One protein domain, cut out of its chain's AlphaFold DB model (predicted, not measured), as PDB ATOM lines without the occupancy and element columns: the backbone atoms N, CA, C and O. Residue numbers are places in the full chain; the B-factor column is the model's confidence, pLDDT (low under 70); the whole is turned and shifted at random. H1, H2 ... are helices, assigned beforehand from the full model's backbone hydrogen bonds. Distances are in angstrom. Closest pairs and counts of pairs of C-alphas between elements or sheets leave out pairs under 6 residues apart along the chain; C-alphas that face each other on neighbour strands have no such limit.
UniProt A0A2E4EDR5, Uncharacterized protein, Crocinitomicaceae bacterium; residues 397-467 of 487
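What this domain is: This is residues 397 to 467 of the 487 residues of an uncharacterized protein of Crocinitomicaceae bacterium (UniProt A0A2E4EDR5). Two helical hairpins are stacked crosswise: H3, the longest helix, and H4 make one layer, and H1 and H2 make the other, with H2 about perpendicular to H3. The printed part has 71 residues with four named helices, H1, H2, H3 and H4 in chain order, and no named strand; its class is all helix. It is compact and rounded, with a radius of gyration of the C-alphas of 10.9 A and spans of 27 by 24 by 20 A.

Where its parts are: H3, residues 433 to 448, is 22.5 A long from first to last C-alpha and begins at C-alpha 433 (18.291, 11.563, 15.443). H4, residues 453 to 465, is 17.9 A long and ends at C-alpha 465 (13.868, 29.181, 16.091). H2, residues 412 to 423, is 16.1 A long. H1, residues 397 to 406, is 14.3 A long and begins at C-alpha 397 (1.998, 30.663, 8.377).

How they stand to each other: H3 and H4 form a hairpin and touch at a shallow tilt of 16 degrees, opposite ways; their closest C-alphas, of Ile 446 and Ala 453, are 5.7 A apart. H2 touches H3 with residues 412 to 416 alone; the two are about perpendicular at 81 degrees, and their closest C-alphas, of Pro 412 and Glu 444, are 4.9 A apart. H1 and H2 form the other hairpin and touch at a shallow tilt of 27 degrees, opposite ways, with the closest C-alphas, of Ala 399 and Ala 422, 4.8 A apart. H4 touches H1 with residues 453 to 457 alone, at a steep tilt of 56 degrees, opposite ways; the closest C-alphas, of Leu 400 and Ile 457, are 6.6 A apart. H2 and H4 are close but not clearly touching, with the closest C-alphas, of Met 423 and Ala 461, 6.9 A apart. H1 and H3 are near each other. In H1, H2, H3 and H4 every O i to N i+4 pair is within hydrogen-bond range.

The domain as a whole: The two C-alphas farthest apart, of Ser 409 and His 466, are 29.8 A apart. The printed part has no cut; the links H1 to H2 and H3 to H4 are tight, and the link H2 to H3, 9 residues, is short. The mean pLDDT of the printed part is 74.8, and 17 residues are under 70, among them residues 449 to 456.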
ATOM      1  N   ASP A 397       3.178  30.685   9.249       77.31
ATOM      2  CA  ASP A 397       1.998  30.663   8.377       77.31
ATOM      3  C   ASP A 397       2.205  29.721   7.180       77.31
ATOM      4  O   ASP A 397       1.296  28.971   6.806       77.31
ATOM      5  N   ALA A 398       3.421  29.675   6.624       80.81
ATOM      6  CA  ALA A 398       3.791  28.696   5.603       80.81
ATOM      7  C   ALA A 398       3.789  27.267   6.161       80.81
ATOM      8  O   ALA A 398       3.280  26.353   5.514       80.81
ATOM      9  N   ALA A 399       4.293  27.072   7.382       82.00
ATOM     10  CA  ALA A 399       4.281  25.779   8.061       82.00
ATOM     11  C   ALA A 399       2.863  25.255   8.313       82.00
ATOM     12  O   ALA A 399       2.590  24.070   8.115       82.00
ATOM     13  N   LEU A 400       1.949  26.143   8.713       79.56
ATOM     14  CA  LEU A 400       0.537  25.819   8.898       79.56
ATOM     15  C   LEU A 400      -0.143  25.476   7.581       79.56
ATOM     16  O   LEU A 400      -0.873  24.488   7.506       79.56
ATOM     17  N   SER A 401       0.137  26.255   6.541       82.56
ATOM     18  CA  SER A 401      -0.391  26.010   5.200       82.56
ATOM     19  C   SER A 401       0.072  24.648   4.673       82.56
ATOM     20  O   SER A 401      -0.760  23.845   4.253       82.56
ATOM     21  N   ALA A 402       1.365  24.330   4.799       79.69
ATOM     22  CA  ALA A 402       1.926  23.036   4.409       79.69
ATOM     23  C   ALA A 402       1.338  21.875   5.227       79.69
ATOM     24  O   ALA A 402       1.012  20.828   4.665       79.69
ATOM     25  N   PHE A 403       1.146  22.064   6.538       86.75
ATOM     26  CA  PHE A 403       0.496  21.069   7.387       86.75
ATOM     27  C   PHE A 403      -0.927  20.774   6.897       86.75
ATOM     28  O   PHE A 403      -1.244  19.629   6.589       86.75
ATOM     29  N   TYR A 404      -1.779  21.793   6.761       85.62
ATOM     30  CA  TYR A 404      -3.170  21.594   6.344       85.62
ATOM     31  C   TYR A 404      -3.304  21.058   4.916       85.62
ATOM     32  O   TYR A 404      -4.197  20.252   4.660       85.62
ATOM     33  N   GLN A 405      -2.399  21.441   4.016       87.06
ATOM     34  CA  GLN A 405      -2.391  20.984   2.628       87.06
ATOM     35  C   GLN A 405      -2.019  19.500   2.484       87.06
ATOM     36  O   GLN A 405      -2.512  18.827   1.578       87.06
ATOM     37  N   HIS A 406      -1.161  18.974   3.363       84.56
ATOM     38  CA  HIS A 406      -0.594  17.633   3.210       84.56
ATOM     39  C   HIS A 406      -0.988  16.631   4.304       84.56
ATOM     40  O   HIS A 406      -0.683  15.442   4.167       84.56
ATOM     41  N   ARG A 407      -1.691  17.063   5.363       81.94
ATOM     42  CA  ARG A 407      -2.033  16.216   6.525       81.94
ATOM     43  C   ARG A 407      -2.839  14.960   6.184       81.94
ATOM     44  O   ARG A 407      -2.736  13.983   6.909       81.94
ATOM     45  N   GLU A 408      -3.667  14.970   5.142       81.94
ATOM     46  CA  GLU A 408      -4.570  13.838   4.846       81.94
ATOM     47  C   GLU A 408      -3.917  12.808   3.916       81.94
ATOM     48  O   GLU A 408      -4.324  11.652   3.883       81.94
ATOM     49  N   SER A 409      -2.876  13.214   3.184       81.94
ATOM     50  CA  SER A 409      -2.261  12.432   2.104       81.94
ATOM     51  C   SER A 409      -0.806  12.028   2.362       81.94
ATOM     52  O   SER A 409      -0.238  11.256   1.589       81.94
ATOM     53  N   SER A 410      -0.190  12.518   3.443       84.94
ATOM     54  CA  SER A 410       1.220  12.267   3.764       84.94
ATOM     55  C   SER A 410       1.390  11.389   4.998       84.94
ATOM     56  O   SER A 410       0.661  11.517   5.977       84.94
ATOM     57  N   SER A 411       2.400  10.513   4.990       87.12
ATOM     58  CA  SER A 411       2.823   9.825   6.213       87.12
ATOM     59  C   SER A 411       3.426  10.827   7.209       87.12
ATOM     60  O   SER A 411       3.962  11.850   6.771       87.12
ATOM     61  N   PRO A 412       3.424  10.542   8.526       79.88
ATOM     62  CA  PRO A 412       3.911  11.494   9.526       79.88
ATOM     63  C   PRO A 412       5.344  11.981   9.280       79.88
ATOM     64  O   PRO A 412       5.636  13.167   9.415       79.88
ATOM     65  N   GLY A 413       6.232  11.091   8.826       76.44
ATOM     66  CA  GLY A 413       7.598  11.458   8.439       76.44
ATOM     67  C   GLY A 413       7.654  12.411   7.239       76.44
ATOM     68  O   GLY A 413       8.394  13.389   7.272       76.44
ATOM     69  N   ARG A 414       6.837  12.187   6.198       82.44
ATOM     70  CA  ARG A 414       6.765  13.093   5.034       82.44
ATOM     71  C   ARG A 414       6.142  14.440   5.393       82.44
ATOM     72  O   ARG A 414       6.662  15.470   4.973       82.44
ATOM     73  N   LEU A 415       5.094  14.428   6.215       83.69
ATOM     74  CA  LEU A 415       4.441  15.635   6.715       83.69
ATOM     75  C   LEU A 415       5.405  16.478   7.561       83.69
ATOM     76  O   LEU A 415       5.455  17.693   7.416       83.69
ATOM     77  N   SER A 416       6.234  15.832   8.381       83.44
ATOM     78  CA  SER A 416       7.251  16.505   9.199       83.44
ATOM     79  C   SER A 416       8.291  17.230   8.352       83.44
ATOM     80  O   SER A 416       8.636  18.372   8.647       83.44
ATOM     81  N   VAL A 417       8.749  16.597   7.268       83.00
ATOM     82  CA  VAL A 417       9.689  17.210   6.317       83.00
ATOM     83  C   VAL A 417       9.050  18.403   5.604       83.00
ATOM     84  O   VAL A 417       9.690  19.442   5.481       83.00
ATOM     85  N   GLN A 418       7.788  18.295   5.182       84.38
ATOM     86  CA  GLN A 418       7.067  19.393   4.524       84.38
ATOM     87  C   GLN A 418       6.835  20.582   5.462       84.38
ATOM     88  O   GLN A 418       7.022  21.726   5.057       84.38
ATOM     89  N   VAL A 419       6.487  20.316   6.725       84.56
ATOM     90  CA  VAL A 419       6.334  21.349   7.756       84.56
ATOM     91  C   VAL A 419       7.671  22.043   8.033       84.56
ATOM     92  O   VAL A 419       7.710  23.269   8.047       84.56
ATOM     93  N   LEU A 420       8.772  21.300   8.189       84.19
ATOM     94  CA  LEU A 420      10.107  21.875   8.415       84.19
ATOM     95  C   LEU A 420      10.609  22.692   7.219       84.19
ATOM     96  O   LEU A 420      11.112  23.799   7.404       84.19
ATOM     97  N   ALA A 421      10.431  22.177   6.003       82.12
ATOM     98  CA  ALA A 421      10.808  22.881   4.781       82.12
ATOM     99  C   ALA A 421       9.991  24.169   4.595       82.12
ATOM    100  O   ALA A 421      10.525  25.175   4.148       82.12
ATOM    101  N   ALA A 422       8.715  24.182   4.986       83.88
ATOM    102  CA  ALA A 422       7.898  25.392   4.949       83.88
ATOM    103  C   ALA A 422       8.238  26.380   6.082       83.88
ATOM    104  O   ALA A 422       8.157  27.592   5.887       83.88
ATOM    105  N   MET A 423       8.652  25.878   7.252       82.62
ATOM    106  CA  MET A 423       9.109  26.686   8.390       82.62
ATOM    107  C   MET A 423      10.395  27.454   8.085       82.62
ATOM    108  O   MET A 423      10.549  28.589   8.539       82.62
ATOM    109  N   SER A 424      11.331  26.836   7.367       80.81
ATOM    110  CA  SER A 424      12.608  27.455   7.019       80.81
ATOM    111  C   SER A 424      13.132  26.900   5.687       80.81
ATOM    112  O   SER A 424      13.972  26.001   5.686       80.81
ATOM    113  N   PRO A 425      12.627  27.406   4.545       73.25
ATOM    114  CA  PRO A 425      12.926  26.842   3.223       73.25
ATOM    115  C   PRO A 425      14.402  26.956   2.828       73.25
ATOM    116  O   PRO A 425      14.902  26.109   2.093       73.25
ATOM    117  N   ASP A 426      15.103  27.955   3.372       67.81
ATOM    118  CA  ASP A 426      16.477  28.299   2.994       67.81
ATOM    119  C   ASP A 426      17.511  28.000   4.099       67.81
ATOM    120  O   ASP A 426      18.669  28.408   3.987       67.81
ATOM    121  N   ALA A 427      17.126  27.305   5.182       67.12
ATOM    122  CA  ALA A 427      18.026  27.014   6.301       67.12
ATOM    123  C   ALA A 427      18.206  25.513   6.557       67.12
ATOM    124  O   ALA A 427      17.251  24.752   6.708       67.12
ATOM    125  N   LEU A 428      19.464  25.099   6.713       63.88
ATOM    126  CA  LEU A 428      19.794  23.789   7.266       63.88
ATOM    127  C   LEU A 428      19.625  23.834   8.784       63.88
ATOM    128  O   LEU A 428      20.399  24.488   9.483       63.88
ATOM    129  N   ILE A 429      18.614  23.131   9.291       75.69
ATOM    130  CA  ILE A 429      18.333  23.062  10.725       75.69
ATOM    131  C   ILE A 429      19.113  21.880  11.324       75.69
ATOM    132  O   ILE A 429      18.812  20.728  11.000       75.69
ATOM    133  N   PRO A 430      20.100  22.112  12.210       71.75
ATOM    134  CA  PRO A 430      20.832  21.022  12.843       71.75
ATOM    135  C   PRO A 430      19.942  20.298  13.867       71.75
ATOM    136  O   PRO A 430      19.566  20.858  14.902       71.75
ATOM    137  N   MET A 431      19.609  19.035  13.589       72.69
ATOM    138  CA  MET A 431      18.817  18.172  14.474       72.69
ATOM    139  C   MET A 431      19.493  16.811  14.667       72.69
ATOM    140  O   MET A 431      19.992  16.214  13.714       72.69
ATOM    141  N   SER A 432      19.500  16.312  15.902       76.69
ATOM    142  CA  SER A 432      19.925  14.951  16.225       76.69
ATOM    143  C   SER A 432      18.859  13.923  15.821       76.69
ATOM    144  O   SER A 432      17.698  14.263  15.592       76.69
ATOM    145  N   ALA A 433      19.229  12.641  15.770       69.56
ATOM    146  CA  ALA A 433      18.291  11.563  15.443       69.56
ATOM    147  C   ALA A 433      17.110  11.476  16.432       69.56
ATOM    148  O   ALA A 433      15.972  11.247  16.017       69.56
ATOM    149  N   ASP A 434      17.362  11.705  17.725       63.16
ATOM    150  CA  ASP A 434      16.308  11.739  18.743       63.16
ATOM    151  C   ASP A 434      15.371  12.934  18.540       63.16
ATOM    152  O   ASP A 434      14.158  12.791  18.655       63.16
ATOM    153  N   GLU A 435      15.905  14.091  18.153       68.88
ATOM    154  CA  GLU A 435      15.110  15.297  17.906       68.88
ATOM    155  C   GLU A 435      14.256  15.179  16.644       68.88
ATOM    156  O   GLU A 435      13.122  15.649  16.623       68.88
ATOM    157  N   ILE A 436      14.771  14.523  15.601       71.88
ATOM    158  CA  ILE A 436      14.000  14.200  14.395       71.88
ATOM    159  C   ILE A 436      12.855  13.247  14.751       71.88
ATOM    160  O   ILE A 436      11.723  13.446  14.299       71.88
ATOM    161  N   ARG A 437      13.121  12.236  15.589       70.56
ATOM    162  CA  ARG A 437      12.099  11.297  16.068       70.56
ATOM    163  C   ARG A 437      11.032  12.017  16.891       70.56
ATOM    164  O   ARG A 437       9.847  11.810  16.649       70.56
ATOM    165  N   ASP A 438      11.433  12.877  17.818       70.19
ATOM    166  CA  ASP A 438      10.508  13.619  18.675       70.19
ATOM    167  C   ASP A 438       9.670  14.624  17.874       70.19
ATOM    168  O   ASP A 438       8.454  14.676  18.056       70.19
ATOM    169  N   PHE A 439      10.276  15.340  16.920       78.81
ATOM    170  CA  PHE A 439       9.558  16.230  16.003       78.81
ATOM    171  C   PHE A 439       8.542  15.456  15.155       78.81
ATOM    172  O   PHE A 439       7.388  15.868  15.036       78.81
ATOM    173  N   THR A 440       8.943  14.299  14.623       80.62
ATOM    174  CA  THR A 440       8.063  13.445  13.813       80.62
ATOM    175  C   THR A 440       6.889  12.903  14.626       80.62
ATOM    176  O   THR A 440       5.754  12.937  14.158       80.62
ATOM    177  N   ASN A 441       7.134  12.481  15.869       75.50
ATOM    178  CA  ASN A 441       6.086  12.039  16.791       75.50
ATOM    179  C   ASN A 441       5.117  13.178  17.143       75.50
ATOM    180  O   ASN A 441       3.912  12.956  17.259       75.50
ATOM    181  N   SER A 442       5.625  14.403  17.312       72.31
ATOM    182  CA  SER A 442       4.788  15.582  17.538       72.31
ATOM    183  C   SER A 442       3.908  15.886  16.327       72.31
ATOM    184  O   SER A 442       2.709  16.081  16.497       72.31
ATOM    185  N   VAL A 443       4.453  15.859  15.110       74.25
ATOM    186  CA  VAL A 443       3.667  16.051  13.880       74.25
ATOM    187  C   VAL A 443       2.649  14.927  13.683       74.25
ATOM    188  O   VAL A 443       1.513  15.214  13.322       74.25
ATOM    189  N   GLU A 444       2.997  13.675  13.987       79.25
ATOM    190  CA  GLU A 444       2.056  12.545  13.972       79.25
ATOM    191  C   GLU A 444       0.890  12.757  14.947       79.25
ATOM    192  O   GLU A 444      -0.267  12.503  14.610       79.25
ATOM    193  N   SER A 445       1.185  13.244  16.154       71.19
ATOM    194  CA  SER A 445       0.172  13.548  17.167       71.19
ATOM    195  C   SER A 445      -0.773  14.654  16.693       71.19
ATOM    196  O   SER A 445      -1.990  14.502  16.790       71.19
ATOM    197  N   ILE A 446      -0.226  15.728  16.107       74.31
ATOM    198  CA  ILE A 446      -1.012  16.836  15.540       74.31
ATOM    199  C   ILE A 446      -1.827  16.354  14.325       74.31
ATOM    200  O   ILE A 446      -2.966  16.772  14.130       74.31
ATOM    201  N   GLN A 447      -1.284  15.443  13.515       76.31
ATOM    202  CA  GLN A 447      -1.974  14.861  12.360       76.31
ATOM    203  C   GLN A 447      -3.180  14.006  12.774       76.31
ATOM    204  O   GLN A 447      -4.234  14.098  12.147       76.31
ATOM    205  N   LYS A 448      -3.052  13.203  13.839       73.69
ATOM    206  CA  LYS A 448      -4.150  12.388  14.389       73.69
ATOM    207  C   LYS A 448      -5.236  13.234  15.066       73.69
ATOM    208  O   LYS A 448      -6.385  12.803  15.120       73.69
ATOM    209  N   GLN A 449      -4.880  14.414  15.575       68.88
ATOM    210  CA  GLN A 449      -5.776  15.325  16.289       68.88
ATOM    211  C   GLN A 449      -5.551  16.783  15.823       68.88
ATOM    212  O   GLN A 449      -4.871  17.558  16.493       68.88
ATOM    213  N   PRO A 450      -6.127  17.206  14.679       55.12
ATOM    214  CA  PRO A 450      -5.850  18.520  14.081       55.12
ATOM    215  C   PRO A 450      -6.465  19.711  14.842       55.12
ATOM    216  O   PRO A 450      -6.222  20.870  14.486       55.12
ATOM    217  N   ILE A 451      -7.262  19.449  15.883       49.66
ATOM    218  CA  ILE A 451      -7.811  20.470  16.782       49.66
ATOM    219  C   ILE A 451      -6.649  21.019  17.620       49.66
ATOM    220  O   ILE A 451      -6.151  20.339  18.507       49.66
ATOM    221  N   GLY A 452      -6.203  22.244  17.327       56.66
ATOM    222  CA  GLY A 452      -5.032  22.851  17.980       56.66
ATOM    223  C   GLY A 452      -3.724  22.750  17.186       56.66
ATOM    224  O   GLY A 452      -2.668  23.099  17.715       56.66
ATOM    225  N   ALA A 453      -3.777  22.346  15.909       55.03
ATOM    226  CA  ALA A 453      -2.598  22.307  15.043       55.03
ATOM    227  C   ALA A 453      -1.876  23.661  14.935       55.03
ATOM    228  O   ALA A 453      -0.653  23.688  14.849       55.03
ATOM    229  N   GLU A 454      -2.602  24.777  15.037       62.31
ATOM    230  CA  GLU A 454      -2.004  26.112  15.090       62.31
ATOM    231  C   GLU A 454      -1.019  26.285  16.256       62.31
ATOM    232  O   GLU A 454       0.125  26.696  16.056       62.31
ATOM    233  N   ASP A 455      -1.432  25.912  17.466       61.38
ATOM    234  CA  ASP A 455      -0.592  26.005  18.661       61.38
ATOM    235  C   ASP A 455       0.551  24.980  18.627       61.38
ATOM    236  O   ASP A 455       1.681  25.300  19.007       61.38
ATOM    237  N   GLY A 456       0.284  23.770  18.123       63.56
ATOM    238  CA  GLY A 456       1.288  22.714  17.965       63.56
ATOM    239  C   GLY A 456       2.407  23.108  16.997       63.56
ATOM    240  O   GLY A 456       3.587  23.013  17.333       63.56
ATOM    241  N   ILE A 457       2.054  23.636  15.823       71.94
ATOM    242  CA  ILE A 457       3.012  24.110  14.815       71.94
ATOM    243  C   ILE A 457       3.747  25.369  15.303       71.94
ATOM    244  O   ILE A 457       4.954  25.476  15.099       71.94
ATOM    245  N   ARG A 458       3.084  26.283  16.032       71.38
ATOM    246  CA  ARG A 458       3.743  27.431  16.697       71.38
ATOM    247  C   ARG A 458       4.746  26.992  17.769       71.38
ATOM    248  O   ARG A 458       5.777  27.642  17.944       71.38
ATOM    249  N   TRP A 459       4.467  25.915  18.503       70.75
ATOM    250  CA  TRP A 459       5.402  25.358  19.482       70.75
ATOM    251  C   TRP A 459       6.612  24.706  18.803       70.75
ATOM    252  O   TRP A 459       7.746  24.990  19.190       70.75
ATOM    253  N   LEU A 460       6.379  23.919  17.749       73.69
ATOM    254  CA  LEU A 460       7.442  23.347  16.916       73.69
ATOM    255  C   LEU A 460       8.296  24.442  16.259       73.69
ATOM    256  O   LEU A 460       9.515  24.342  16.225       73.69
ATOM    257  N   ALA A 461       7.693  25.546  15.824       73.50
ATOM    258  CA  ALA A 461       8.435  26.683  15.292       73.50
ATOM    259  C   ALA A 461       9.404  27.285  16.324       73.50
ATOM    260  O   ALA A 461      10.547  27.576  15.987       73.50
ATOM    261  N   LYS A 462       8.997  27.406  17.597       70.69
ATOM    262  CA  LYS A 462       9.868  27.921  18.672       70.69
ATOM    263  C   LYS A 462      11.050  27.003  18.978       70.69
ATOM    264  O   LYS A 462      12.126  27.492  19.312       70.69
ATOM    265  N   THR A 463      10.879  25.684  18.882       69.00
ATOM    266  CA  THR A 463      11.995  24.745  19.099       69.00
ATOM    267  C   THR A 463      13.021  24.804  17.964       69.00
ATOM    268  O   THR A 463      14.209  24.599  18.213       69.00
ATOM    269  N   ILE A 464      12.586  25.152  16.749       70.94
ATOM    270  CA  ILE A 464      13.441  25.365  15.574       70.94
ATOM    271  C   ILE A 464      14.089  26.757  15.578       70.94
ATOM    272  O   ILE A 464      15.261  26.881  15.236       70.94
ATOM    273  N   GLU A 465      13.380  27.794  16.030       74.69
ATOM    274  CA  GLU A 465      13.868  29.181  16.091       74.69
ATOM    275  C   GLU A 465      15.172  29.306  16.897       74.69
ATOM    276  O   GLU A 465      16.085  30.024  16.503       74.69
ATOM    277  N   HIS A 466      15.316  28.535  17.980       66.94
ATOM    278  CA  HIS A 466      16.539  28.482  18.793       66.94
ATOM    279  C   HIS A 466      17.735  27.791  18.118       66.94
ATOM    280  O   HIS A 466      18.837  27.810  18.670       66.94
ATOM    281  N   LYS A 467      17.521  27.160  16.961       68.56
ATOM    282  CA  LYS A 467      18.521  26.386  16.214       68.56
ATOM    283  C   LYS A 467      18.912  27.020  14.888       68.56
ATOM    284  O   LYS A 467      19.860  26.556  14.256       68.56
TER     285      LYS A 467